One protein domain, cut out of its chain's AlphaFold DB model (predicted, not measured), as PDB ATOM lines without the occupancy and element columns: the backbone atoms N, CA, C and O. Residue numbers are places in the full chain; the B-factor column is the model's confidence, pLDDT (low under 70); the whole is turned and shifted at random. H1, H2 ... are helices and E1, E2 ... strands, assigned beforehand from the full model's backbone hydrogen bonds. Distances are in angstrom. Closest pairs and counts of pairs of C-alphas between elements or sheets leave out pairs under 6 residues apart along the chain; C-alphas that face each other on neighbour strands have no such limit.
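Overview. This is residues 28 to 224 of the 232 residues of an uncharacterized protein of bacterium (UniProt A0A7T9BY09). A strongly twisted wall of six strands has helices over both faces, three layers: long H5 and upstanding H6 over one, H4 over the other. H1 and H2 lie beyond one end of the strands, farthest from the mean of the C-alphas. The 197 printed residues hold seven named helices and six named strands in the order E1 H1 H2 H3 E2 H4 E3 H5 E4 H6 E5 H7 E6, class mixed; the mixed sheet runs E2, E3, E1, E4, E5, E6. The whole is compact, radius of gyration of the C-alphas 16.7 A, spanning 51 by 43 by 30 A.

Arrangement. E1, residues 28 to 34, is parallel to E3, residues 118 to 126 (N 31 to O 121, 2.8 A), and to E4, residues 163 to 169 (N 32 to O 165, 2.8 A). Edge strand E2, residues 85 to 89, is antiparallel to E3 (N 87 to O 124, 2.9 A). E5, residues 196 to 200, is parallel to E4 (N 168 to O 198, 2.8 A) and to edge strand E6, residues 220 to 223 (N 221 to O 197, 2.8 A). H4, residues 99 to 114, is on the sheet at a height of 9.1 A, along the strands; C-alphas Ala 104 and His 122 of E3 are closest, 6.1 A. On the opposite face, H5, residues 133 to 157, has a height of 8.0 A, slantwise at 34 degrees to E3 on the local plane. H6, residues 172 to 186, on the same face as H5, stands up from the sheet at 45 degrees. Residues 136 to 144 of H5 alone touch H6, about perpendicular at 77 degrees, closest C-alphas Ala 140 and Ile 175, 5.0 A. E3, H5, E4 are a split strand-helix-strand unit, two parallel strands joined through a helix with E1 between them; E4, H6, E5 and E5, H7, E6 are unsplit units; these three crossovers are right-handed. H7, residues 209 to 213, touches H6 (C-alphas Leu 177 and Leu 211, 5.9 A) and only grazes the sheet. H1, residues 46 to 53, H2, residues 61 to 70, and H3, residues 73 to 76, are not on it. Every O i to N i+4 pair is within hydrogen-bond range in H1, H2, H4 and H5, 8 of 11 in H6, 0 of 1 in H7 (O i to N i+3, 1 of 2); H3 is too short.

Along the chain. E1 begins at C-alpha 28 (17.654, 8.076, -10.933). H5 spans 35.7 A, E3 25.4 A, H4 22.8 A. E6 ends at C-alpha 223 (-6.023, 6.447, -17.749).

Size, cuts and confidence. C-alphas Gly 47 and Gln 159, 51.7 A apart, are the farthest. The printed part has no cut; E1 to H1 is the long link. Residues 39 to 51 and 53 are under 70 in pLDDT.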
ATOM      1  N   VAL A  28      17.631   8.952  -9.755       95.75
ATOM      2  CA  VAL A  28      17.654   8.076 -10.933       95.75
ATOM      3  C   VAL A  28      16.300   7.396 -11.109       95.75
ATOM      4  O   VAL A  28      15.787   6.767 -10.181       95.75
ATOM      5  N   TRP A  29      15.735   7.497 -12.308       97.19
ATOM      6  CA  TRP A  29      14.502   6.826 -12.711       97.19
ATOM      7  C   TRP A  29      14.748   5.867 -13.866       97.19
ATOM      8  O   TRP A  29      15.390   6.213 -14.854       97.19
ATOM      9  N   ILE A  30      14.154   4.684 -13.769       98.06
ATOM     10  CA  ILE A  30      14.039   3.712 -14.852       98.06
ATOM     11  C   ILE A  30      12.575   3.693 -15.287       98.06
ATOM     12  O   ILE A  30      11.700   3.310 -14.512       98.06
ATOM     13  N   THR A  31      12.301   4.114 -16.520       98.25
ATOM     14  CA  THR A  31      10.969   4.042 -17.132       98.25
ATOM     15  C   THR A  31      10.932   2.913 -18.151       98.25
ATOM     16  O   THR A  31      11.670   2.949 -19.133       98.25
ATOM     17  N   VAL A  32      10.051   1.936 -17.938       98.44
ATOM     18  CA  VAL A  32       9.850   0.793 -18.835       98.44
ATOM     19  C   VAL A  32       8.499   0.903 -19.537       98.44
ATOM     20  O   VAL A  32       7.453   0.960 -18.886       98.44
ATOM     21  N   TYR A  33       8.517   0.909 -20.866       97.44
ATOM     22  CA  TYR A  33       7.325   0.890 -21.710       97.44
ATOM     23  C   TYR A  33       6.942  -0.551 -22.054       97.44
ATOM     24  O   TYR A  33       7.771  -1.318 -22.544       97.44
ATOM     25  N   ILE A  34       5.681  -0.912 -21.825       96.62
ATOM     26  CA  ILE A  34       5.141  -2.244 -22.108       96.62
ATOM     27  C   ILE A  34       4.023  -2.086 -23.137       96.62
ATOM     28  O   ILE A  34       2.944  -1.557 -22.842       96.62
ATOM     29  N   HIS A  35       4.300  -2.516 -24.366       92.69
ATOM     30  CA  HIS A  35       3.398  -2.340 -25.500       92.69
ATOM     31  C   HIS A  35       2.113  -3.181 -25.373       92.69
ATOM     32  O   HIS A  35       2.051  -4.164 -24.636       92.69
ATOM     33  N   GLY A  36       1.073  -2.797 -26.116       88.81
ATOM     34  CA  GLY A  36      -0.178  -3.556 -26.203       88.81
ATOM     35  C   GLY A  36      -0.083  -4.755 -27.146       88.81
ATOM     36  O   GLY A  36       0.984  -5.081 -27.659       88.81
ATOM     37  N   ILE A  37      -1.215  -5.403 -27.421       83.44
ATOM     38  CA  ILE A  37      -1.251  -6.381 -28.514       83.44
ATOM     39  C   ILE A  37      -1.129  -5.686 -29.873       83.44
ATOM     40  O   ILE A  37      -1.556  -4.542 -30.055       83.44
ATOM     41  N   MET A  38      -0.594  -6.418 -30.841       73.75
ATOM     42  CA  MET A  38      -0.593  -6.024 -32.243       73.75
ATOM     43  C   MET A  38      -1.868  -6.567 -32.898       73.75
ATOM     44  O   MET A  38      -2.253  -7.714 -32.667       73.75
ATOM     45  N   SER A  39      -2.580  -5.720 -33.644       62.88
ATOM     46  CA  SER A  39      -3.932  -6.022 -34.129       62.88
ATOM     47  C   SER A  39      -3.977  -7.278 -35.008       62.88
ATOM     48  O   SER A  39      -3.457  -7.288 -36.117       62.88
ATOM     49  N   ILE A  40      -4.694  -8.306 -34.547       58.56
ATOM     50  CA  ILE A  40      -5.094  -9.499 -35.320       58.56
ATOM     51  C   ILE A  40      -6.528  -9.348 -35.855       58.56
ATOM     52  O   ILE A  40      -7.358 -10.259 -35.778       58.56
ATOM     53  N   THR A  41      -6.839  -8.165 -36.388       50.66
ATOM     54  CA  THR A  41      -8.177  -7.750 -36.844       50.66
ATOM     55  C   THR A  41      -8.914  -8.744 -37.757       50.66
ATOM     56  O   THR A  41     -10.135  -8.806 -37.636       50.66
ATOM     57  N   PRO A  42      -8.279  -9.584 -38.603       46.78
ATOM     58  CA  PRO A  42      -9.033 -10.552 -39.405       46.78
ATOM     59  C   PRO A  42      -9.622 -11.734 -38.610       46.78
ATOM     60  O   PRO A  42     -10.458 -12.461 -39.147       46.78
ATOM     61  N   HIS A  43      -9.206 -11.965 -37.356       49.16
ATOM     62  CA  HIS A  43      -9.567 -13.178 -36.599       49.16
ATOM     63  C   HIS A  43     -10.141 -12.933 -35.197       49.16
ATOM     64  O   HIS A  43     -10.559 -13.891 -34.540       49.16
ATOM     65  N   LEU A  44     -10.225 -11.680 -34.742       53.94
ATOM     66  CA  LEU A  44     -10.876 -11.300 -33.484       53.94
ATOM     67  C   LEU A  44     -12.405 -11.263 -33.641       53.94
ATOM     68  O   LEU A  44     -13.022 -10.203 -33.629       53.94
ATOM     69  N   ASN A  45     -13.038 -12.430 -33.772       55.47
ATOM     70  CA  ASN A  45     -14.440 -12.558 -33.373       55.47
ATOM     71  C   ASN A  45     -14.507 -12.883 -31.866       55.47
ATOM     72  O   ASN A  45     -13.550 -13.414 -31.298       55.47
ATOM     73  N   VAL A  46     -15.628 -12.566 -31.209       52.19
ATOM     74  CA  VAL A  46     -15.809 -12.762 -29.754       52.19
ATOM     75  C   VAL A  46     -15.532 -14.214 -29.329       52.19
ATOM     76  O   VAL A  46     -14.939 -14.448 -28.278       52.19
ATOM     77  N   GLY A  47     -15.874 -15.195 -30.170       57.75
ATOM     78  CA  GLY A  47     -15.602 -16.612 -29.909       57.75
ATOM     79  C   GLY A  47     -14.108 -16.965 -29.892       57.75
ATOM     80  O   GLY A  47     -13.666 -17.741 -29.046       57.75
ATOM     81  N   ASN A  48     -13.314 -16.365 -30.780       61.09
ATOM     82  CA  ASN A  48     -11.863 -16.537 -30.825       61.09
ATOM     83  C   ASN A  48     -11.174 -15.792 -29.675       61.09
ATOM     84  O   ASN A  48     -10.262 -16.342 -29.069       61.09
ATOM     85  N   PHE A  49     -11.658 -14.599 -29.311       62.88
ATOM     86  CA  PHE A  49     -11.161 -13.855 -28.150       62.88
ATOM     87  C   PHE A  49     -11.329 -14.649 -26.842       62.88
ATOM     88  O   PHE A  49     -10.362 -14.816 -26.101       62.88
ATOM     89  N   MET A  50     -12.513 -15.229 -26.603       62.22
ATOM     90  CA  MET A  50     -12.754 -16.078 -25.424       62.22
ATOM     91  C   MET A  50     -11.905 -17.356 -25.436       62.22
ATOM     92  O   MET A  50     -11.462 -17.810 -24.384       62.22
ATOM     93  N   ARG A  51     -11.624 -17.927 -26.616       64.56
ATOM     94  CA  ARG A  51     -10.693 -19.060 -26.746       64.56
ATOM     95  C   ARG A  51      -9.259 -18.684 -26.384       64.56
ATOM     96  O   ARG A  51      -8.601 -19.470 -25.710       64.56
ATOM     97  N   PHE A  52      -8.785 -17.510 -26.801       70.69
ATOM     98  CA  PHE A  52      -7.436 -17.045 -26.468       70.69
ATOM     99  C   PHE A  52      -7.264 -16.793 -24.971       70.69
ATOM    100  O   PHE A  52      -6.201 -17.072 -24.424       70.69
ATOM    101  N   MET A  53      -8.327 -16.335 -24.310       68.94
ATOM    102  CA  MET A  53      -8.357 -16.137 -22.863       68.94
ATOM    103  C   MET A  53      -8.412 -17.450 -22.060       68.94
ATOM    104  O   MET A  53      -8.140 -17.422 -20.870       68.94
ATOM    105  N   ASN A  54      -8.715 -18.598 -22.676       71.44
ATOM    106  CA  ASN A  54      -8.802 -19.905 -22.004       71.44
ATOM    107  C   ASN A  54      -7.538 -20.774 -22.208       71.44
ATOM    108  O   ASN A  54      -7.639 -21.987 -22.397       71.44
ATOM    109  N   ASP A  55      -6.367 -20.132 -22.285       75.50
ATOM    110  CA  ASP A  55      -5.007 -20.715 -22.288       75.50
ATOM    111  C   ASP A  55      -4.648 -21.767 -23.362       75.50
ATOM    112  O   ASP A  55      -3.525 -22.261 -23.413       75.50
ATOM    113  N   ASN A  56      -5.523 -22.040 -24.327       70.81
ATOM    114  CA  ASN A  56      -5.249 -22.961 -25.437       70.81
ATOM    115  C   ASN A  56      -4.643 -22.238 -26.655       70.81
ATOM    116  O   ASN A  56      -5.206 -22.278 -27.751       70.81
ATOM    117  N   VAL A  57      -3.524 -21.529 -26.465       76.69
ATOM    118  CA  VAL A  57      -2.927 -20.680 -27.523       76.69
ATOM    119  C   VAL A  57      -1.569 -21.150 -28.026       76.69
ATOM    120  O   VAL A  57      -1.226 -20.874 -29.177       76.69
ATOM    121  N   LEU A  58      -0.801 -21.872 -27.210       72.56
ATOM    122  CA  LEU A  58       0.526 -22.342 -27.601       72.56
ATOM    123  C   LEU A  58       0.418 -23.370 -28.736       72.56
ATOM    124  O   LEU A  58      -0.506 -24.177 -28.783       72.56
ATOM    125  N   HIS A  59       1.347 -23.300 -29.692       77.56
ATOM    126  CA  HIS A  59       1.369 -24.135 -30.905       77.56
ATOM    127  C   HIS A  59       0.154 -23.995 -31.842       77.56
ATOM    128  O   HIS A  59      -0.038 -24.814 -32.742       77.56
ATOM    129  N   THR A  60      -0.647 -22.938 -31.692       80.88
ATOM    130  CA  THR A  60      -1.758 -22.640 -32.607       80.88
ATOM    131  C   THR A  60      -1.321 -21.755 -33.779       80.88
ATOM    132  O   THR A  60      -0.271 -21.110 -33.749       80.88
ATOM    133  N   LEU A  61      -2.161 -21.673 -34.819       80.56
ATOM    134  CA  LEU A  61      -1.986 -20.695 -35.903       80.56
ATOM    135  C   LEU A  61      -1.997 -19.252 -35.387       80.56
ATOM    136  O   LEU A  61      -1.287 -18.413 -35.929       80.56
ATOM    137  N   TYR A  62      -2.756 -18.984 -34.322       81.12
ATOM    138  CA  TYR A  62      -2.771 -17.681 -33.669       81.12
ATOM    139  C   TYR A  62      -1.396 -17.332 -33.090       81.12
ATOM    140  O   TYR A  62      -0.892 -16.251 -33.375       81.12
ATOM    141  N   ALA A  63      -0.750 -18.251 -32.363       84.00
ATOM    142  CA  ALA A  63       0.576 -17.983 -31.807       84.00
ATOM    143  C   ALA A  63       1.614 -17.685 -32.896       84.00
ATOM    144  O   ALA A  63       2.340 -16.699 -32.794       84.00
ATOM    145  N   LYS A  64       1.614 -18.467 -33.984       84.50
ATOM    146  CA  LYS A  64       2.479 -18.200 -35.143       84.50
ATOM    147  C   LYS A  64       2.176 -16.851 -35.787       84.50
ATOM    148  O   LYS A  64       3.086 -16.131 -36.166       84.50
ATOM    149  N   GLN A  65       0.901 -16.490 -35.921       84.50
ATOM    150  CA  GLN A  65       0.511 -15.204 -36.490       84.50
ATOM    151  C   GLN A  65       0.977 -14.031 -35.623       84.50
ATOM    152  O   GLN A  65       1.494 -13.060 -36.164       84.50
ATOM    153  N   VAL A  66       0.833 -14.122 -34.299       85.25
ATOM    154  CA  VAL A  66       1.335 -13.100 -33.370       85.25
ATOM    155  C   VAL A  66       2.851 -12.969 -33.475       85.25
ATOM    156  O   VAL A  66       3.355 -11.853 -33.549       85.25
ATOM    157  N   GLU A  67       3.571 -14.088 -33.561       86.38
ATOM    158  CA  GLU A  67       5.019 -14.098 -33.781       86.38
ATOM    159  C   GLU A  67       5.409 -13.410 -35.103       86.38
ATOM    160  O   GLU A  67       6.309 -12.572 -35.117       86.38
ATOM    161  N   PHE A  68       4.708 -13.696 -36.206       85.19
ATOM    162  CA  PHE A  68       4.952 -13.028 -37.490       85.19
ATOM    163  C   PHE A  68       4.681 -11.523 -37.427       85.19
ATOM    164  O   PHE A  68       5.509 -10.738 -37.875       85.19
ATOM    165  N   ILE A  69       3.548 -11.124 -36.847       84.19
ATOM    166  CA  ILE A  69       3.149  -9.720 -36.694       84.19
ATOM    167  C   ILE A  69       4.150  -8.961 -35.815       84.19
ATOM    168  O   ILE A  69       4.499  -7.825 -36.115       84.19
ATOM    169  N   ARG A  70       4.658  -9.590 -34.752       86.31
ATOM    170  CA  ARG A  70       5.658  -8.993 -33.860       86.31
ATOM    171  C   ARG A  70       6.973  -8.675 -34.558       86.31
ATOM    172  O   ARG A  70       7.620  -7.686 -34.223       86.31
ATOM    173  N   ASN A  71       7.356  -9.516 -35.508       84.50
ATOM    174  CA  ASN A  71       8.563  -9.329 -36.300       84.50
ATOM    175  C   ASN A  71       8.344  -8.407 -37.513       84.50
ATOM    176  O   ASN A  71       9.297  -8.146 -38.242       84.50
ATOM    177  N   ASP A  72       7.123  -7.911 -37.736       85.38
ATOM    178  CA  ASP A  72       6.838  -6.950 -38.796       85.38
ATOM    179  C   ASP A  72       7.306  -5.539 -38.371       85.38
ATOM    180  O   ASP A  72       6.811  -4.998 -37.369       85.38
ATOM    181  N   PRO A  73       8.232  -4.907 -39.125       83.62
ATOM    182  CA  PRO A  73       8.729  -3.561 -38.833       83.62
ATOM    183  C   PRO A  73       7.626  -2.506 -38.694       83.62
ATOM    184  O   PRO A  73       7.809  -1.524 -37.976       83.62
ATOM    185  N   PHE A  74       6.459  -2.712 -39.320       84.31
ATOM    186  CA  PHE A  74       5.323  -1.799 -39.218       84.31
ATOM    187  C   PHE A  74       4.927  -1.494 -37.767       84.31
ATOM    188  O   PHE A  74       4.605  -0.353 -37.434       84.31
ATOM    189  N   PHE A  75       4.972  -2.487 -36.876       79.88
ATOM    190  CA  PHE A  75       4.562  -2.290 -35.484       79.88
ATOM    191  C   PHE A  75       5.630  -1.592 -34.639       79.88
ATOM    192  O   PHE A  75       5.281  -0.914 -33.672       79.88
ATOM    193  N   GLN A  76       6.901  -1.675 -35.039       76.81
ATOM    194  CA  GLN A  76       7.995  -0.918 -34.421       76.81
ATOM    195  C   GLN A  76       7.883   0.588 -34.724       76.81
ATOM    196  O   GLN A  76       8.325   1.413 -33.928       76.81
ATOM    197  N   TYR A  77       7.196   0.964 -35.812       81.50
ATOM    198  CA  TYR A  77       6.899   2.363 -36.155       81.50
ATOM    199  C   TYR A  77       5.789   3.003 -35.321       81.50
ATOM    200  O   TYR A  77       5.695   4.228 -35.270       81.50
ATOM    201  N   ALA A  78       4.920   2.203 -34.707       77.44
ATOM    202  CA  ALA A  78       3.693   2.700 -34.083       77.44
ATOM    203  C   ALA A  78       3.651   2.509 -32.563       77.44
ATOM    204  O   ALA A  78       2.822   3.124 -31.890       77.44
ATOM    205  N   GLN A  79       4.493   1.635 -32.014       82.56
ATOM    206  CA  GLN A  79       4.489   1.286 -30.598       82.56
ATOM    207  C   GLN A  79       5.909   1.291 -30.045       82.56
ATOM    208  O   GLN A  79       6.859   0.978 -30.753       82.56
ATOM    209  N   ALA A  80       6.041   1.580 -28.750       83.56
ATOM    210  CA  ALA A  80       7.291   1.436 -28.009       83.56
ATOM    211  C   ALA A  80       7.623  -0.053 -27.802       83.56
ATOM    212  O   ALA A  80       7.511  -0.593 -26.701       83.56
ATOM    213  N   MET A  81       7.939  -0.730 -28.902       84.25
ATOM    214  CA  MET A  81       8.144  -2.164 -28.995       84.25
ATOM    215  C   MET A  81       9.466  -2.440 -29.700       84.25
ATOM    216  O   MET A  81       9.712  -1.951 -30.797       84.25
ATOM    217  N   GLN A  82      10.281  -3.283 -29.076       83.62
ATOM    218  CA  GLN A  82      11.477  -3.881 -29.664       83.62
ATOM    219  C   GLN A  82      11.355  -5.414 -29.576       83.62
ATOM    220  O   GLN A  82      10.278  -5.944 -29.271       83.62
ATOM    221  N   GLN A  83      12.446  -6.136 -29.840       88.88
ATOM    222  CA  GLN A  83      12.578  -7.578 -29.584       88.88
ATOM    223  C   GLN A  83      12.157  -7.998 -28.159       88.88
ATOM    224  O   GLN A  83      11.975  -7.175 -27.266       88.88
ATOM    225  N   ILE A  84      11.921  -9.305 -27.965       92.88
ATOM    226  CA  ILE A  84      11.532  -9.874 -26.660       92.88
ATOM    227  C   ILE A  84      12.578  -9.532 -25.595       92.88
ATOM    228  O   ILE A  84      13.775  -9.519 -25.891       92.88
ATOM    229  N   GLY A  85      12.117  -9.265 -24.376       95.94
ATOM    230  CA  GLY A  85      12.953  -8.928 -23.230       95.94
ATOM    231  C   GLY A  85      13.041  -7.426 -22.978       95.94
ATOM    232  O   GLY A  85      12.281  -6.629 -23.532       95.94
ATOM    233  N   LEU A  86      13.966  -7.047 -22.099       97.44
ATOM    234  CA  LEU A  86      14.164  -5.673 -21.651       97.44
ATOM    235  C   LEU A  86      15.283  -5.009 -22.462       97.44
ATOM    236  O   LEU A  86      16.433  -5.442 -22.404       97.44
ATOM    237  N   HIS A  87      14.957  -3.946 -23.197       95.88
ATOM    238  CA  HIS A  87      15.889  -3.271 -24.106       95.88
ATOM    239  C   HIS A  87      16.014  -1.801 -23.752       95.88
ATOM    240  O   HIS A  87      15.008  -1.114 -23.587       95.88
ATOM    241  N   LYS A  88      17.251  -1.318 -23.620       96.44
ATOM    242  CA  LYS A  88      17.529   0.088 -23.316       96.44
ATOM    243  C   LYS A  88      17.252   0.957 -24.541       96.44
ATOM    244  O   LYS A  88      17.649   0.618 -25.653       96.44
ATOM    245  N   LEU A  89      16.618   2.094 -24.295       95.38
ATOM    246  CA  LEU A  89      16.380   3.159 -25.257       95.38
ATOM    247  C   LEU A  89      17.363   4.305 -25.027       95.38
ATOM    248  O   LEU A  89      17.828   4.542 -23.906       95.38
ATOM    249  N   ASP A  90      17.645   5.028 -26.099       94.69
ATOM    250  CA  ASP A  90      18.496   6.205 -26.115       94.69
ATOM    251  C   ASP A  90      17.705   7.380 -26.718       94.69
ATOM    252  O   ASP A  90      17.574   7.469 -27.941       94.69
ATOM    253  N   PRO A  91      17.148   8.277 -25.881       93.00
ATOM    254  CA  PRO A  91      16.302   9.374 -26.348       93.00
ATOM    255  C   PRO A  91      17.040  10.378 -27.249       93.00
ATOM    256  O   PRO A  91      16.387  11.197 -27.893       93.00
ATOM    257  N   GLU A  92      18.375  10.332 -27.320       92.69
ATOM    258  CA  GLU A  92      19.172  11.174 -28.220       92.69
ATOM    259  C   GLU A  92      19.304  10.563 -29.628       92.69
ATOM    260  O   GLU A  92      19.581  11.276 -30.596       92.69
ATOM    261  N   LYS A  93      19.066   9.251 -29.775       92.88
ATOM    262  CA  LYS A  93      19.151   8.520 -31.049       92.88
ATOM    263  C   LYS A  93      17.791   8.429 -31.736       92.88
ATOM    264  O   LYS A  93      17.150   7.382 -31.784       92.88
ATOM    265  N   LEU A  94      17.351   9.553 -32.290       89.00
ATOM    266  CA  LEU A  94      16.098   9.638 -33.038       89.00
ATOM    267  C   LEU A  94      16.285   9.193 -34.492       89.00
ATOM    268  O   LEU A  94      16.629   9.991 -35.364       89.00
ATOM    269  N   GLU A  95      16.029   7.916 -34.754       87.62
ATOM    270  CA  GLU A  95      16.006   7.355 -36.105       87.62
ATOM    271  C   GLU A  95      14.575   7.282 -36.656       87.62
ATOM    272  O   GLU A  95      13.601   7.091 -35.921       87.62
ATOM    273  N   TYR A  96      14.431   7.450 -37.976       84.06
ATOM    274  CA  TYR A  96      13.127   7.326 -38.621       84.06
ATOM    275  C   TYR A  96      12.579   5.918 -38.399       84.06
ATOM    276  O   TYR A  96      13.170   4.932 -38.838       84.06
ATOM    277  N   GLY A  97      11.418   5.850 -37.755       80.75
ATOM    278  CA  GLY A  97      10.756   4.589 -37.488       80.75
ATOM    279  C   GLY A  97      11.175   3.879 -36.198       80.75
ATOM    280  O   GLY A  97      10.846   2.714 -36.000       80.75
ATOM    281  N   ASP A  98      11.843   4.570 -35.283       87.12
ATOM    282  CA  ASP A  98      12.020   4.066 -33.926       87.12
ATOM    283  C   ASP A  98      11.012   4.729 -32.980       87.12
ATOM    284  O   ASP A  98      11.281   5.760 -32.356       87.12
ATOM    285  N   ALA A  99       9.808   4.154 -32.883       89.31
ATOM    286  CA  ALA A  99       8.792   4.689 -31.981       89.31
ATOM    287  C   ALA A  99       9.181   4.546 -30.500       89.31
ATOM    288  O   ALA A  99       8.689   5.312 -29.668       89.31
ATOM    289  N   GLY A 100      10.074   3.605 -30.167       92.00
ATOM    290  CA  GLY A 100      10.637   3.449 -28.829       92.00
ATOM    291  C   GLY A 100      11.470   4.665 -28.430       92.00
ATOM    292  O   GLY A 100      11.174   5.320 -27.429       92.00
ATOM    293  N   ASN A 101      12.465   5.023 -29.241       93.38
ATOM    294  CA  ASN A 101      13.290   6.202 -28.981       93.38
ATOM    295  C   ASN A 101      12.487   7.504 -29.095       93.38
ATOM    296  O   ASN A 101      12.676   8.404 -28.276       93.38
ATOM    297  N   ALA A 102      11.513   7.581 -30.011       93.06
ATOM    298  CA  ALA A 102      10.624   8.738 -30.105       93.06
ATOM    299  C   ALA A 102       9.795   8.953 -28.825       93.06
ATOM    300  O   ALA A 102       9.747  10.071 -28.305       93.06
ATOM    301  N   ILE A 103       9.170   7.901 -28.271       92.75
ATOM    302  CA  ILE A 103       8.413   8.044 -27.018       92.75
ATOM    303  C   ILE A 103       9.341   8.356 -25.840       92.75
ATOM    304  O   ILE A 103       8.984   9.166 -24.985       92.75
ATOM    305  N   ALA A 104      10.537   7.757 -25.805       95.12
ATOM    306  CA  ALA A 104      11.521   8.031 -24.767       95.12
ATOM    307  C   ALA A 104      11.967   9.491 -24.786       95.12
ATOM    308  O   ALA A 104      12.023  10.100 -23.723       95.12
ATOM    309  N   ALA A 105      12.210  10.067 -25.963       95.19
ATOM    310  CA  ALA A 105      12.579  11.471 -26.100       95.19
ATOM    311  C   ALA A 105      11.483  12.409 -25.582       95.19
ATOM    312  O   ALA A 105      11.771  13.286 -24.768       95.19
ATOM    313  N   ILE A 106      10.221  12.171 -25.964       93.94
ATOM    314  CA  ILE A 106       9.078  12.973 -25.496       93.94
ATOM    315  C   ILE A 106       8.954  12.906 -23.970       93.94
ATOM    316  O   ILE A 106       8.828  13.932 -23.302       93.94
ATOM    317  N   PHE A 107       8.998  11.703 -23.393       93.12
ATOM    318  CA  PHE A 107       8.903  11.548 -21.941       93.12
ATOM    319  C   PHE A 107      10.108  12.140 -21.218       93.12
ATOM    320  O   PHE A 107       9.927  12.763 -20.176       93.12
ATOM    321  N   ASN A 108      11.318  11.982 -21.755       94.75
ATOM    322  CA  ASN A 108      12.507  12.585 -21.170       94.75
ATOM    323  C   ASN A 108      12.384  14.113 -21.148       94.75
ATOM    324  O   ASN A 108      12.648  14.721 -20.117       94.75
ATOM    325  N   GLU A 109      11.915  14.733 -22.232       94.56
ATOM    326  CA  GLU A 109      11.691  16.181 -22.288       94.56
ATOM    327  C   GLU A 109      10.676  16.649 -21.233       94.56
ATOM    328  O   GLU A 109      10.943  17.599 -20.494       94.56
ATOM    329  N   ILE A 110       9.548  15.944 -21.099       92.88
ATOM    330  CA  ILE A 110       8.531  16.246 -20.078       92.88
ATOM    331  C   ILE A 110       9.127  16.139 -18.667       92.88
ATOM    332  O   ILE A 110       8.933  17.031 -17.841       92.88
ATOM    333  N   GLU A 111       9.862  15.065 -18.382       91.69
ATOM    334  CA  GLU A 111      10.461  14.818 -17.067       91.69
ATOM    335  C   GLU A 111      11.541  15.845 -16.714       91.69
ATOM    336  O   GLU A 111      11.556  16.353 -15.593       91.69
ATOM    337  N   GLN A 112      12.388  16.217 -17.676       91.12
ATOM    338  CA  GLN A 112      13.382  17.282 -17.507       91.12
ATOM    339  C   GLN A 112      12.730  18.660 -17.307       91.12
ATOM    340  O   GLN A 112      13.276  19.519 -16.610       91.12
ATOM    341  N   GLY A 113      11.536  18.873 -17.870       92.25
ATOM    342  CA  GLY A 113      10.708  20.044 -17.586       92.25
ATOM    343  C   GLY A 113      10.198  20.104 -16.139       92.25
ATOM    344  O   GLY A 113       9.977  21.200 -15.622       92.25
ATOM    345  N   ILE A 114      10.041  18.951 -15.475       90.06
ATOM    346  CA  ILE A 114       9.563  18.834 -14.087       90.06
ATOM    347  C   ILE A 114      10.721  18.924 -13.083       90.06
ATOM    348  O   ILE A 114      10.638  19.695 -12.126       90.06
ATOM    349  N   ASP A 115      11.791  18.144 -13.269       90.88
ATOM    350  CA  ASP A 115      12.996  18.183 -12.426       90.88
ATOM    351  C   ASP A 115      14.257  17.985 -13.276       90.88
ATOM    352  O   ASP A 115      14.580  16.874 -13.688       90.88
ATOM    353  N   LYS A 116      15.007  19.074 -13.476       88.94
ATOM    354  CA  LYS A 116      16.246  19.093 -14.271       88.94
ATOM    355  C   LYS A 116      17.397  18.281 -13.671       88.94
ATOM    356  O   LYS A 116      18.382  18.037 -14.356       88.94
ATOM    357  N   ASN A 117      17.314  17.919 -12.389       89.06
ATOM    358  CA  ASN A 117      18.346  17.123 -11.714       89.06
ATOM    359  C   ASN A 117      18.013  15.622 -11.725       89.06
ATOM    360  O   ASN A 117      18.658  14.835 -11.031       89.06
ATOM    361  N   ARG A 118      16.956  15.222 -12.441       91.00
ATOM    362  CA  ARG A 118      16.559  13.826 -12.587       91.00
ATOM    363  C   ARG A 118      17.350  13.178 -13.716       91.00
ATOM    364  O   ARG A 118      17.389  13.694 -14.831       91.00
ATOM    365  N   ILE A 119      17.907  12.005 -13.443       93.56
ATOM    366  CA  ILE A 119      18.481  11.145 -14.477       93.56
ATOM    367  C   ILE A 119      17.405  10.147 -14.888       93.56
ATOM    368  O   ILE A 119      16.944   9.357 -14.064       93.56
ATOM    369  N   ASN A 120      17.010  10.173 -16.160       95.38
ATOM    370  CA  ASN A 120      16.022   9.247 -16.704       95.38
ATOM    371  C   ASN A 120      16.696   8.224 -17.619       95.38
ATOM    372  O   ASN A 120      17.387   8.573 -18.574       95.38
ATOM    373  N   HIS A 121      16.439   6.952 -17.349       96.94
ATOM    374  CA  HIS A 121      16.771   5.851 -18.236       96.94
ATOM    375  C   HIS A 121      15.488   5.210 -18.744       96.94
ATOM    376  O   HIS A 121      14.544   4.979 -17.988       96.94
ATOM    377  N   HIS A 122      15.459   4.926 -20.039       97.69
ATOM    378  CA  HIS A 122      14.273   4.447 -20.728       97.69
ATOM    379  C   HIS A 122      14.520   3.046 -21.270       97.69
ATOM    380  O   HIS A 122      15.604   2.754 -21.769       97.69
ATOM    381  N   TYR A 123      13.512   2.190 -21.165       98.06
ATOM    382  CA  TYR A 123      13.558   0.816 -21.643       98.06
ATOM    383  C   TYR A 123      12.223   0.439 -22.281       98.06
ATOM    384  O   TYR A 123      11.175   0.936 -21.869       98.06
ATOM    385  N   THR A 124      12.237  -0.476 -23.242       96.75
ATOM    386  CA  THR A 124      11.034  -1.229 -23.619       96.75
ATOM    387  C   THR A 124      11.092  -2.619 -23.010       96.75
ATOM    388  O   THR A 124      12.172  -3.186 -22.845       96.75
ATOM    389  N   PHE A 125       9.929  -3.175 -22.686       97.38
ATOM    390  CA  PHE A 125       9.787  -4.604 -22.463       97.38
ATOM    391  C   PHE A 125       8.953  -5.211 -23.588       97.38
ATOM    392  O   PHE A 125       7.744  -4.974 -23.701       97.38
ATOM    393  N   GLY A 126       9.624  -5.984 -24.433       94.19
ATOM    394  CA  GLY A 126       8.992  -6.777 -25.467       94.19
ATOM    395  C   GLY A 126       8.485  -8.099 -24.902       94.19
ATOM    396  O   GLY A 126       9.272  -8.891 -24.393       94.19
ATOM    397  N   TRP A 127       7.189  -8.364 -25.039       94.31
ATOM    398  CA  TRP A 127       6.552  -9.608 -24.592       94.31
ATOM    399  C   TRP A 127       5.913 -10.345 -25.769       94.31
ATOM    400  O   TRP A 127       5.881  -9.837 -26.894       94.31
ATOM    401  N   THR A 128       5.409 -11.558 -25.543       91.69
ATOM    402  CA  THR A 128       4.950 -12.423 -26.642       91.69
ATOM    403  C   THR A 128       3.787 -11.832 -27.435       91.69
ATOM    404  O   THR A 128       3.624 -12.151 -28.607       91.69
ATOM    405  N   GLY A 129       2.971 -10.970 -26.819       89.06
ATOM    406  CA  GLY A 129       1.738 -10.443 -27.405       89.06
ATOM    407  C   GLY A 129       0.557 -11.420 -27.341       89.06
ATOM    408  O   GLY A 129      -0.517 -11.111 -27.864       89.06
ATOM    409  N   LEU A 130       0.725 -12.591 -26.715       89.56
ATOM    410  CA  LEU A 130      -0.322 -13.607 -26.611       89.56
ATOM    411  C   LEU A 130      -1.348 -13.255 -25.529       89.56
ATOM    412  O   LEU A 130      -1.020 -12.968 -24.383       89.56
ATOM    413  N   LEU A 131      -2.633 -13.351 -25.870       87.38
ATOM    414  CA  LEU A 131      -3.735 -13.038 -24.952       87.38
ATOM    415  C   LEU A 131      -4.055 -14.141 -23.926       87.38
ATOM    416  O   LEU A 131      -5.040 -14.017 -23.200       87.38
ATOM    417  N   SER A 132      -3.237 -15.180 -23.810       88.38
ATOM    418  CA  SER A 132      -3.398 -16.197 -22.767       88.38
ATOM    419  C   SER A 132      -3.035 -15.627 -21.391       88.38
ATOM    420  O   SER A 132      -1.956 -15.043 -21.253       88.38
ATOM    421  N   PRO A 133      -3.900 -15.770 -20.368       89.62
ATOM    422  CA  PRO A 133      -3.553 -15.467 -18.982       89.62
ATOM    423  C   PRO A 133      -2.236 -16.105 -18.532       89.62
ATOM    424  O   PRO A 133      -1.380 -15.401 -17.994       89.62
ATOM    425  N   GLN A 134      -2.048 -17.395 -18.810       91.56
ATOM    426  CA  GLN A 134      -0.838 -18.126 -18.448       91.56
ATOM    427  C   GLN A 134       0.403 -17.531 -19.122       91.56
ATOM    428  O   GLN A 134       1.405 -17.280 -18.452       91.56
ATOM    429  N   GLN A 135       0.335 -17.229 -20.421       92.69
ATOM    430  CA  GLN A 135       1.468 -16.613 -21.110       92.69
ATOM    431  C   GLN A 135       1.765 -15.208 -20.581       92.69
ATOM    432  O   GLN A 135       2.922 -14.877 -20.351       92.69
ATOM    433  N   ARG A 136       0.738 -14.393 -20.315       93.38
ATOM    434  CA  ARG A 136       0.926 -13.067 -19.705       93.38
ATOM    435  C   ARG A 136       1.581 -13.140 -18.329       93.38
ATOM    436  O   ARG A 136       2.303 -12.222 -17.952       93.38
ATOM    437  N   TYR A 137       1.295 -14.188 -17.565       95.38
ATOM    438  CA  TYR A 137       1.935 -14.432 -16.279       95.38
ATOM    439  C   TYR A 137       3.403 -14.854 -16.447       95.38
ATOM    440  O   TYR A 137       4.260 -14.348 -15.727       95.38
ATOM    441  N   TYR A 138       3.723 -15.697 -17.434       96.38
ATOM    442  CA  TYR A 138       5.113 -16.045 -17.754       96.38
ATOM    443  C   TYR A 138       5.927 -14.853 -18.262       96.38
ATOM    444  O   TYR A 138       7.042 -14.637 -17.795       96.38
ATOM    445  N   ASP A 139       5.350 -14.032 -19.134       97.25
ATOM    446  CA  ASP A 139       6.003 -12.816 -19.621       97.25
ATOM    447  C   ASP A 139       6.220 -11.813 -18.471       97.25
ATOM    448  O   ASP A 139       7.243 -11.133 -18.409       97.25
ATOM    449  N   ALA A 140       5.294 -11.750 -17.506       98.06
ATOM    450  CA  ALA A 140       5.481 -10.963 -16.289       98.06
ATOM    451  C   ALA A 140       6.581 -11.539 -15.388       98.06
ATOM    452  O   ALA A 140       7.333 -10.779 -14.785       98.06
ATOM    453  N   HIS A 141       6.704 -12.866 -15.309       98.44
ATOM    454  CA  HIS A 141       7.788 -13.507 -14.573       98.44
ATOM    455  C   HIS A 141       9.152 -13.143 -15.163       98.44
ATOM    456  O   HIS A 141      10.065 -12.776 -14.425       98.44
ATOM    457  N   GLU A 142       9.286 -13.187 -16.488       98.44
ATOM    458  CA  GLU A 142      10.504 -12.752 -17.173       98.44
ATOM    459  C   GLU A 142      10.807 -11.270 -16.907       98.44
ATOM    460  O   GLU A 142      11.922 -10.937 -16.501       98.44
ATOM    461  N   LEU A 143       9.809 -10.385 -17.039       98.56
ATOM    462  CA  LEU A 143       9.965  -8.966 -16.707       98.56
ATOM    463  C   LEU A 143      10.434  -8.765 -15.260       98.56
ATOM    464  O   LEU A 143      11.312  -7.942 -15.014       98.56
ATOM    465  N   PHE A 144       9.871  -9.507 -14.305       98.69
ATOM    466  CA  PHE A 144      10.239  -9.404 -12.895       98.69
ATOM    467  C   PHE A 144      11.725  -9.698 -12.672       98.69
ATOM    468  O   PHE A 144      12.415  -8.915 -12.021       98.69
ATOM    469  N   VAL A 145      12.219 -10.802 -13.241       98.56
ATOM    470  CA  VAL A 145      13.630 -11.205 -13.125       98.56
ATOM    471  C   VAL A 145      14.546 -10.158 -13.754       98.56
ATOM    472  O   VAL A 145      15.512  -9.734 -13.124       98.56
ATOM    473  N   LEU A 146      14.207  -9.676 -14.953       98.62
ATOM    474  CA  LEU A 146      14.995  -8.651 -15.641       98.62
ATOM    475  C   LEU A 146      15.025  -7.321 -14.873       98.62
ATOM    476  O   LEU A 146      16.054  -6.651 -14.857       98.62
ATOM    477  N   LEU A 147      13.926  -6.935 -14.217       98.62
ATOM    478  CA  LEU A 147      13.883  -5.742 -13.368       98.62
ATOM    479  C   LEU A 147      14.727  -5.902 -12.101       98.62
ATOM    480  O   LEU A 147      15.437  -4.970 -11.736       98.62
ATOM    481  N   GLU A 148      14.664  -7.057 -11.436       98.06
ATOM    482  CA  GLU A 148      15.515  -7.374 -10.281       98.06
ATOM    483  C   GLU A 148      17.001  -7.289 -10.638       98.06
ATOM    484  O   GLU A 148      17.780  -6.648  -9.929       98.06
ATOM    485  N   ASP A 149      17.386  -7.889 -11.764       98.00
ATOM    486  CA  ASP A 149      18.764  -7.859 -12.245       98.00
ATOM    487  C   ASP A 149      19.198  -6.437 -12.615       98.00
ATOM    488  O   ASP A 149      20.293  -6.018 -12.238       98.00
ATOM    489  N   LEU A 150      18.321  -5.661 -13.261       98.00
ATOM    490  CA  LEU A 150      18.600  -4.270 -13.604       98.00
ATOM    491  C   LEU A 150      18.756  -3.390 -12.357       98.00
ATOM    492  O   LEU A 150      19.692  -2.603 -12.267       98.00
ATOM    493  N   VAL A 151      17.879  -3.518 -11.357       97.38
ATOM    494  CA  VAL A 151      18.017  -2.773 -10.093       97.38
ATOM    495  C   VAL A 151      19.330  -3.131  -9.406       97.38
ATOM    496  O   VAL A 151      20.053  -2.237  -8.965       97.38
ATOM    497  N   ARG A 152      19.663  -4.423  -9.361       96.75
ATOM    498  CA  ARG A 152      20.910  -4.920  -8.777       96.75
ATOM    499  C   ARG A 152      22.135  -4.365  -9.508       96.75
ATOM    500  O   ARG A 152      23.095  -3.953  -8.858       96.75
ATOM    501  N   GLU A 153      22.099  -4.301 -10.838       96.06
ATOM    502  CA  GLU A 153      23.145  -3.667 -11.646       96.06
ATOM    503  C   GLU A 153      23.351  -2.204 -11.238       96.06
ATOM    504  O   GLU A 153      24.493  -1.793 -11.024       96.06
ATOM    505  N   TYR A 154      22.270  -1.434 -11.072       95.75
ATOM    506  CA  TYR A 154      22.369  -0.026 -10.684       95.75
ATOM    507  C   TYR A 154      22.892   0.168  -9.261       95.75
ATOM    508  O   TYR A 154      23.745   1.031  -9.027       95.75
ATOM    509  N   GLU A 155      22.436  -0.660  -8.323       94.62
ATOM    510  CA  GLU A 155      22.882  -0.605  -6.931       94.62
ATOM    511  C   GLU A 155      24.377  -0.940  -6.806       94.62
ATOM    512  O   GLU A 155      25.093  -0.263  -6.066       94.62
ATOM    513  N   HIS A 156      24.884  -1.927  -7.552       94.81
ATOM    514  CA  HIS A 156      26.300  -2.306  -7.485       94.81
ATOM    515  C   HIS A 156      27.218  -1.423  -8.332       94.81
ATOM    516  O   HIS A 156      28.303  -1.065  -7.874       94.81
ATOM    517  N   THR A 157      26.813  -1.092  -9.557       92.12
ATOM    518  CA  THR A 157      27.681  -0.411 -10.532       92.12
ATOM    519  C   THR A 157      27.664   1.096 -10.341       92.12
ATOM    520  O   THR A 157      28.711   1.740 -10.396       92.12
ATOM    521  N   TYR A 158      26.484   1.664 -10.085       89.19
ATOM    522  CA  TYR A 158      26.288   3.111  -9.989       89.19
ATOM    523  C   TYR A 158      26.085   3.592  -8.547       89.19
ATOM    524  O   TYR A 158      25.915   4.788  -8.327       89.19
ATOM    525  N   GLN A 159      26.109   2.679  -7.566       92.06
ATOM    526  CA  GLN A 159      25.895   2.972  -6.142       92.06
ATOM    527  C   GLN A 159      24.614   3.776  -5.878       92.06
ATOM    528  O   GLN A 159      24.561   4.629  -4.991       92.06
ATOM    529  N   THR A 160      23.565   3.501  -6.656       92.75
ATOM    530  CA  THR A 160      22.278   4.194  -6.569       92.75
ATOM    531  C   THR A 160      21.125   3.207  -6.672       92.75
ATOM    532  O   THR A 160      21.202   2.225  -7.407       92.75
ATOM    533  N   LYS A 161      20.041   3.474  -5.941       94.31
ATOM    534  CA  LYS A 161      18.808   2.690  -6.024       94.31
ATOM    535  C   LYS A 161      17.823   3.423  -6.934       94.31
ATOM    536  O   LYS A 161      17.273   4.442  -6.504       94.31
ATOM    537  N   PRO A 162      17.594   2.948  -8.168       96.94
ATOM    538  CA  PRO A 162      16.714   3.636  -9.096       96.94
ATOM    539  C   PRO A 162      15.255   3.513  -8.654       96.94
ATOM    540  O   PRO A 162      14.834   2.494  -8.103       96.94
ATOM    541  N   LYS A 163      14.464   4.546  -8.945       97.69
ATOM    542  CA  LYS A 163      13.002   4.468  -8.902       97.69
ATOM    543  C   LYS A 163      12.481   3.853 -10.186       97.69
ATOM    544  O   LYS A 163      12.968   4.190 -11.265       97.69
ATOM    545  N   ILE A 164      11.473   2.994 -10.089       98.50
ATOM    546  CA  ILE A 164      10.939   2.287 -11.260       98.50
ATOM    547  C   ILE A 164       9.567   2.823 -11.632       98.50
ATOM    548  O   ILE A 164       8.649   2.888 -10.809       98.50
ATOM    549  N   ARG A 165       9.414   3.151 -12.912       98.31
ATOM    550  CA  ARG A 165       8.140   3.463 -13.539       98.31
ATOM    551  C   ARG A 165       7.821   2.443 -14.619       98.31
ATOM    552  O   ARG A 165       8.611   2.253 -15.537       98.31
ATOM    553  N   LEU A 166       6.632   1.861 -14.559       98.38
ATOM    554  CA  LEU A 166       6.090   1.015 -15.619       98.38
ATOM    555  C   LEU A 166       4.963   1.755 -16.333       98.38
ATOM    556  O   LEU A 166       4.055   2.281 -15.686       98.38
ATOM    557  N   ILE A 167       5.016   1.797 -17.662       97.25
ATOM    558  CA  ILE A 167       3.975   2.382 -18.510       97.25
ATOM    559  C   ILE A 167       3.411   1.268 -19.387       97.25
ATOM    560  O   ILE A 167       4.010   0.881 -20.388       97.25
ATOM    561  N   GLY A 168       2.258   0.738 -18.987       95.38
ATOM    562  CA  GLY A 168       1.567  -0.336 -19.689       95.38
ATOM    563  C   GLY A 168       0.472   0.195 -20.602       95.38
ATOM    564  O   GLY A 168      -0.434   0.895 -20.146       95.38
ATOM    565  N   TYR A 169       0.522  -0.176 -21.880       92.31
ATOM    566  CA  TYR A 169      -0.503   0.165 -22.864       92.31
ATOM    567  C   TYR A 169      -1.408  -1.033 -23.165       92.31
ATOM    568  O   TYR A 169      -0.920  -2.132 -23.430       92.31
ATOM    569  N   SER A 170      -2.729  -0.828 -23.181       90.75
ATOM    570  CA  SER A 170      -3.708  -1.879 -23.504       90.75
ATOM    571  C   SER A 170      -3.438  -3.171 -22.706       90.75
ATOM    572  O   SER A 170      -3.275  -3.126 -21.490       90.75
ATOM    573  N   HIS A 171      -3.353  -4.340 -23.338       90.62
ATOM    574  CA  HIS A 171      -3.063  -5.592 -22.630       90.62
ATOM    575  C   HIS A 171      -1.660  -5.671 -22.009       90.62
ATOM    576  O   HIS A 171      -1.488  -6.447 -21.071       90.62
ATOM    577  N   GLY A 172      -0.698  -4.846 -22.437       93.06
ATOM    578  CA  GLY A 172       0.629  -4.764 -21.814       93.06
ATOM    579  C   GLY A 172       0.569  -4.347 -20.344       93.06
ATOM    580  O   GLY A 172       1.370  -4.794 -19.528       93.06
ATOM    581  N   GLY A 173      -0.453  -3.575 -19.956       93.94
ATOM    582  CA  GLY A 173      -0.695  -3.243 -18.549       93.94
ATOM    583  C   GLY A 173      -1.000  -4.454 -17.667       93.94
ATOM    584  O   GLY A 173      -0.650  -4.454 -16.490       93.94
ATOM    585  N   ASN A 174      -1.579  -5.518 -18.231       94.44
ATOM    586  CA  ASN A 174      -1.831  -6.753 -17.484       94.44
ATOM    587  C   ASN A 174      -0.539  -7.529 -17.184       94.44
ATOM    588  O   ASN A 174      -0.477  -8.206 -16.164       94.44
ATOM    589  N   ILE A 175       0.507  -7.380 -18.007       96.56
ATOM    590  CA  ILE A 175       1.848  -7.908 -17.702       96.56
ATOM    591  C   ILE A 175       2.409  -7.206 -16.463       96.56
ATOM    592  O   ILE A 175       2.843  -7.863 -15.523       96.56
ATOM    593  N   SER A 176       2.320  -5.871 -16.432       96.94
ATOM    594  CA  SER A 176       2.743  -5.060 -15.284       96.94
ATOM    595  C   SER A 176       2.020  -5.474 -14.001       96.94
ATOM    596  O   SER A 176       2.663  -5.695 -12.982       96.94
ATOM    597  N   LEU A 177       0.693  -5.642 -14.055       96.56
ATOM    598  CA  LEU A 177      -0.108  -6.058 -12.898       96.56
ATOM    599  C   LEU A 177       0.290  -7.446 -12.377       96.56
ATOM    600  O   LEU A 177       0.375  -7.645 -11.165       96.56
ATOM    601  N   ASN A 178       0.594  -8.384 -13.275       97.56
ATOM    602  CA  ASN A 178       1.014  -9.737 -12.911       97.56
ATOM    603  C   ASN A 178       2.342  -9.792 -12.138       97.56
ATOM    604  O   ASN A 178       2.595 -10.800 -11.480       97.56
ATOM    605  N   LEU A 179       3.154  -8.726 -12.126       98.19
ATOM    606  CA  LEU A 179       4.350  -8.661 -11.275       98.19
ATOM    607  C   LEU A 179       4.024  -8.871  -9.790       98.19
ATOM    608  O   LEU A 179       4.818  -9.470  -9.069       98.19
ATOM    609  N   ALA A 180       2.850  -8.427  -9.334       97.44
ATOM    610  CA  ALA A 180       2.392  -8.662  -7.966       97.44
ATOM    611  C   ALA A 180       2.188 -10.154  -7.668       97.44
ATOM    612  O   ALA A 180       2.653 -10.652  -6.639       97.44
ATOM    613  N   ALA A 181       1.531 -10.873  -8.582       96.88
ATOM    614  CA  ALA A 181       1.321 -12.310  -8.457       96.88
ATOM    615  C   ALA A 181       2.659 -13.062  -8.514       96.88
ATOM    616  O   ALA A 181       2.970 -13.829  -7.608       96.88
ATOM    617  N   VAL A 182       3.515 -12.739  -9.490       98.06
ATOM    618  CA  VAL A 182       4.867 -13.310  -9.616       98.06
ATOM    619  C   VAL A 182       5.689 -13.112  -8.341       98.06
ATOM    620  O   VAL A 182       6.290 -14.067  -7.847       98.06
ATOM    621  N   ARG A 183       5.703 -11.896  -7.773       97.75
ATOM    622  CA  ARG A 183       6.416 -11.624  -6.516       97.75
ATOM    623  C   ARG A 183       5.914 -12.539  -5.409       97.75
ATOM    624  O   ARG A 183       6.712 -13.127  -4.691       97.75
ATOM    625  N   LYS A 184       4.595 -12.641  -5.249       96.62
ATOM    626  CA  LYS A 184       3.981 -13.449  -4.193       96.62
ATOM    627  C   LYS A 184       4.311 -14.936  -4.345       96.62
ATOM    628  O   LYS A 184       4.610 -15.582  -3.343       96.62
ATOM    629  N   ASP A 185       4.258 -15.445  -5.570       97.31
ATOM    630  CA  ASP A 185       4.340 -16.877  -5.842       97.31
ATOM    631  C   ASP A 185       5.789 -17.389  -5.869       97.31
ATOM    632  O   ASP A 185       6.062 -18.475  -5.358       97.31
ATOM    633  N   PHE A 186       6.729 -16.604  -6.412       97.75
ATOM    634  CA  PHE A 186       8.117 -17.041  -6.626       97.75
ATOM    635  C   PHE A 186       9.159 -16.271  -5.814       97.75
ATOM    636  O   PHE A 186      10.195 -16.833  -5.457       97.75
ATOM    637  N   TYR A 187       8.900 -15.001  -5.494       97.44
ATOM    638  CA  TYR A 187       9.897 -14.104  -4.900       97.44
ATOM    639  C   TYR A 187       9.377 -13.369  -3.655       97.44
ATOM    640  O   TYR A 187       9.487 -12.142  -3.574       97.44
ATOM    641  N   PRO A 188       8.838 -14.071  -2.636       96.12
ATOM    642  CA  PRO A 188       8.166 -13.427  -1.503       96.12
ATOM    643  C   PRO A 188       9.096 -12.564  -0.634       96.12
ATOM    644  O   PRO A 188       8.616 -11.781   0.178       96.12
ATOM    645  N   GLN A 189      10.415 -12.715  -0.790       96.12
ATOM    646  CA  GLN A 189      11.441 -11.936  -0.086       96.12
ATOM    647  C   GLN A 189      12.055 -10.821  -0.946       96.12
ATOM    648  O   GLN A 189      12.936 -10.104  -0.471       96.12
ATOM    649  N   SER A 190      11.634 -10.679  -2.208       96.62
ATOM    650  CA  SER A 190      12.107  -9.592  -3.065       96.62
ATOM    651  C   SER A 190      11.712  -8.239  -2.474       96.62
ATOM    652  O   SER A 190      10.611  -8.052  -1.946       96.62
ATOM    653  N   THR A 191      12.631  -7.281  -2.592       95.19
ATOM    654  CA  THR A 191      12.410  -5.886  -2.195       95.19
ATOM    655  C   THR A 191      12.091  -4.982  -3.385       95.19
ATOM    656  O   THR A 191      12.002  -3.764  -3.209       95.19
ATOM    657  N   LEU A 192      11.909  -5.559  -4.583       97.38
ATOM    658  CA  LEU A 192      11.499  -4.823  -5.771       97.38
ATOM    659  C   LEU A 192      10.204  -4.072  -5.480       97.38
ATOM    660  O   LEU A 192       9.219  -4.626  -4.984       97.38
ATOM    661  N   GLN A 193      10.218  -2.788  -5.810       97.50
ATOM    662  CA  GLN A 193       9.051  -1.932  -5.756       97.50
ATOM    663  C   GLN A 193       8.949  -1.157  -7.057       97.50
ATOM    664  O   GLN A 193       9.944  -0.694  -7.607       97.50
ATOM    665  N   ILE A 194       7.717  -0.989  -7.507       98.38
ATOM    666  CA  ILE A 194       7.367  -0.143  -8.632       98.38
ATOM    667  C   ILE A 194       6.865   1.177  -8.052       98.38
ATOM    668  O   ILE A 194       5.775   1.259  -7.477       98.38
ATOM    669  N   ASP A 195       7.679   2.225  -8.162       98.19
ATOM    670  CA  ASP A 195       7.344   3.549  -7.641       98.19
ATOM    671  C   ASP A 195       6.125   4.148  -8.340       98.19
ATOM    672  O   ASP A 195       5.324   4.838  -7.701       98.19
ATOM    673  N   GLN A 196       5.984   3.890  -9.641       97.38
ATOM    674  CA  GLN A 196       4.851   4.353 -10.431       97.38
ATOM    675  C   GLN A 196       4.429   3.326 -11.478       97.38
ATOM    676  O   GLN A 196       5.223   2.908 -12.312       97.38
ATOM    677  N   GLN A 197       3.146   2.995 -11.491       96.25
ATOM    678  CA  GLN A 197       2.516   2.273 -12.583       96.25
ATOM    679  C   GLN A 197       1.549   3.208 -13.311       96.25
ATOM    680  O   GLN A 197       0.684   3.819 -12.686       96.25
ATOM    681  N   VAL A 198       1.681   3.319 -14.628       95.88
ATOM    682  CA  VAL A 198       0.782   4.089 -15.492       95.88
ATOM    683  C   VAL A 198       0.138   3.127 -16.481       95.88
ATOM    684  O   VAL A 198       0.811   2.521 -17.307       95.88
ATOM    685  N   LEU A 199      -1.175   2.974 -16.380       94.38
ATOM    686  CA  LEU A 199      -1.986   2.083 -17.197       94.38
ATOM    687  C   LEU A 199      -2.771   2.929 -18.203       94.38
ATOM    688  O   LEU A 199      -3.676   3.660 -17.808       94.38
ATOM    689  N   ILE A 200      -2.445   2.835 -19.490       91.94
ATOM    690  CA  ILE A 200      -3.076   3.617 -20.563       91.94
ATOM    691  C   ILE A 200      -3.955   2.700 -21.415       91.94
ATOM    692  O   ILE A 200      -3.458   1.798 -22.091       91.94
ATOM    693  N   GLY A 201      -5.272   2.920 -21.383       88.56
ATOM    694  CA  GLY A 201      -6.232   2.135 -22.168       88.56
ATOM    695  C   GLY A 201      -6.235   0.642 -21.827       88.56
ATOM    696  O   GLY A 201      -6.573  -0.180 -22.675       88.56
ATOM    697  N   VAL A 202      -5.809   0.281 -20.614       88.81
ATOM    698  CA  VAL A 202      -5.676  -1.110 -20.166       88.81
ATOM    699  C   VAL A 202      -7.059  -1.681 -19.853       88.81
ATOM    700  O   VAL A 202      -7.726  -1.140 -18.961       88.81
ATOM    701  N   PRO A 203      -7.495  -2.763 -20.530       85.69
ATOM    702  CA  PRO A 203      -8.663  -3.513 -20.107       85.69
ATOM    703  C   PRO A 203      -8.273  -4.308 -18.861       85.69
ATOM    704  O   PRO A 203      -7.514  -5.279 -18.952       85.69
ATOM    705  N   LEU A 204      -8.742  -3.863 -17.694       79.25
ATOM    706  CA  LEU A 204      -8.615  -4.649 -16.473       79.25
ATOM    707  C   LEU A 204      -9.472  -5.900 -16.639       79.25
ATOM    708  O   LEU A 204     -10.668  -5.810 -16.921       79.25
ATOM    709  N   VAL A 205      -8.831  -7.054 -16.524       75.25
ATOM    710  CA  VAL A 205      -9.498  -8.352 -16.553       75.25
ATOM    711  C   VAL A 205      -9.603  -8.862 -15.117       75.25
ATOM    712  O   VAL A 205      -8.786  -8.511 -14.268       75.25
ATOM    713  N   THR A 206     -10.623  -9.661 -14.829       74.75
ATOM    714  CA  THR A 206     -10.925 -10.174 -13.475       74.75
ATOM    715  C   THR A 206      -9.770 -10.937 -12.821       74.75
ATOM    716  O   THR A 206      -9.723 -11.113 -11.611       74.75
ATOM    717  N   GLU A 207      -8.834 -11.417 -13.630       75.56
ATOM    718  CA  GLU A 207      -7.661 -12.175 -13.227       75.56
ATOM    719  C   GLU A 207      -6.562 -11.287 -12.626       75.56
ATOM    720  O   GLU A 207      -5.701 -11.788 -11.909       75.56
ATOM    721  N   THR A 208      -6.569  -9.982 -12.917       79.81
ATOM    722  CA  THR A 208      -5.504  -9.039 -12.539       79.81
ATOM    723  C   THR A 208      -6.013  -7.771 -11.860       79.81
ATOM    724  O   THR A 208      -5.206  -7.011 -11.323       79.81
ATOM    725  N   ASP A 209      -7.322  -7.515 -11.858       82.50
ATOM    726  CA  ASP A 209      -7.903  -6.277 -11.330       82.50
ATOM    727  C   ASP A 209      -7.566  -6.045  -9.848       82.50
ATOM    728  O   ASP A 209      -7.170  -4.946  -9.463       82.50
ATOM    729  N   PHE A 210      -7.620  -7.091  -9.025       87.31
ATOM    730  CA  PHE A 210      -7.322  -7.029  -7.598       87.31
ATOM    731  C   PHE A 210      -5.833  -6.792  -7.308       87.31
ATOM    732  O   PHE A 210      -5.498  -6.268  -6.242       87.31
ATOM    733  N   LEU A 211      -4.938  -7.120  -8.251       91.50
ATOM    734  CA  LEU A 211      -3.488  -6.934  -8.110       91.50
ATOM    735  C   LEU A 211      -3.076  -5.461  -8.147       91.50
ATOM    736  O   LEU A 211      -1.990  -5.118  -7.684       91.50
ATOM    737  N   VAL A 212      -3.946  -4.571  -8.639       89.69
ATOM    738  CA  VAL A 212      -3.677  -3.126  -8.709       89.69
ATOM    739  C   VAL A 212      -3.362  -2.499  -7.344       89.69
ATOM    740  O   VAL A 212      -2.690  -1.470  -7.282       89.69
ATOM    741  N   ASN A 213      -3.839  -3.129  -6.264       89.19
ATOM    742  CA  ASN A 213      -3.671  -2.683  -4.881       89.19
ATOM    743  C   ASN A 213      -2.514  -3.387  -4.149       89.19
ATOM    744  O   ASN A 213      -2.354  -3.190  -2.943       89.19
ATOM    745  N   ASP A 214      -1.740  -4.239  -4.826       95.62
ATOM    746  CA  ASP A 214      -0.636  -4.948  -4.185       95.62
ATOM    747  C   ASP A 214       0.487  -3.977  -3.748       95.62
ATOM    748  O   ASP A 214       0.844  -3.073  -4.509       95.62
ATOM    749  N   PRO A 215       1.109  -4.174  -2.564       95.25
ATOM    750  CA  PRO A 215       2.178  -3.309  -2.054       95.25
ATOM    751  C   PRO A 215       3.441  -3.206  -2.919       95.25
ATOM    752  O   PRO A 215       4.316  -2.396  -2.609       95.25
ATOM    753  N   ILE A 216       3.600  -4.037  -3.958       97.25
ATOM    754  CA  ILE A 216       4.674  -3.859  -4.943       97.25
ATOM    755  C   ILE A 216       4.530  -2.515  -5.669       97.25
ATOM    756  O   ILE A 216       5.542  -1.888  -5.980       97.25
ATOM    757  N   PHE A 217       3.299  -2.039  -5.888       97.50
ATOM    758  CA  PHE A 217       3.009  -0.776  -6.560       97.50
ATOM    759  C   PHE A 217       2.788   0.328  -5.525       97.50
ATOM    760  O   PHE A 217       1.796   0.334  -4.797       97.50
ATOM    761  N   LYS A 218       3.681   1.322  -5.469       97.38
ATOM    762  CA  LYS A 218       3.494   2.466  -4.555       97.38
ATOM    763  C   LYS A 218       2.349   3.366  -4.998       97.38
ATOM    764  O   LYS A 218       1.661   3.951  -4.162       97.38
ATOM    765  N   ARG A 219       2.208   3.553  -6.314       96.50
ATOM    766  CA  ARG A 219       1.185   4.401  -6.936       96.50
ATOM    767  C   ARG A 219       0.799   3.842  -8.295       96.50
ATOM    768  O   ARG A 219       1.674   3.624  -9.131       96.50
ATOM    769  N   THR A 220      -0.502   3.732  -8.531       94.88
ATOM    770  CA  THR A 220      -1.054   3.352  -9.831       94.88
ATOM    771  C   THR A 220      -1.927   4.473 -10.381       94.88
ATOM    772  O   THR A 220      -2.828   4.959  -9.703       94.88
ATOM    773  N   TYR A 221      -1.670   4.864 -11.625       94.25
ATOM    774  CA  TYR A 221      -2.492   5.774 -12.410       94.25
ATOM    775  C   TYR A 221      -3.149   4.978 -13.529       94.25
ATOM    776  O   TYR A 221      -2.456   4.354 -14.330       94.25
ATOM    777  N   HIS A 222      -4.476   4.998 -13.604       91.06
ATOM    778  CA  HIS A 222      -5.221   4.337 -14.673       91.06
ATOM    779  C   HIS A 222      -5.938   5.381 -15.516       91.06
ATOM    780  O   HIS A 222      -6.829   6.080 -15.044       91.06
ATOM    781  N   ILE A 223      -5.503   5.505 -16.767       88.81
ATOM    782  CA  ILE A 223      -6.023   6.447 -17.749       88.81
ATOM    783  C   ILE A 223      -6.834   5.638 -18.753       88.81
ATOM    784  O   ILE A 223      -6.286   4.905 -19.581       88.81
ATOM    785  N   PHE A 224      -8.152   5.764 -18.682       80.00
ATOM    786  CA  PHE A 224      -9.076   5.108 -19.597       80.00
ATOM    787  C   PHE A 224     -10.161   6.085 -20.047       80.00
ATOM    788  O   PHE A 224     -10.452   7.076 -19.378       80.00
TER     789      PHE A 224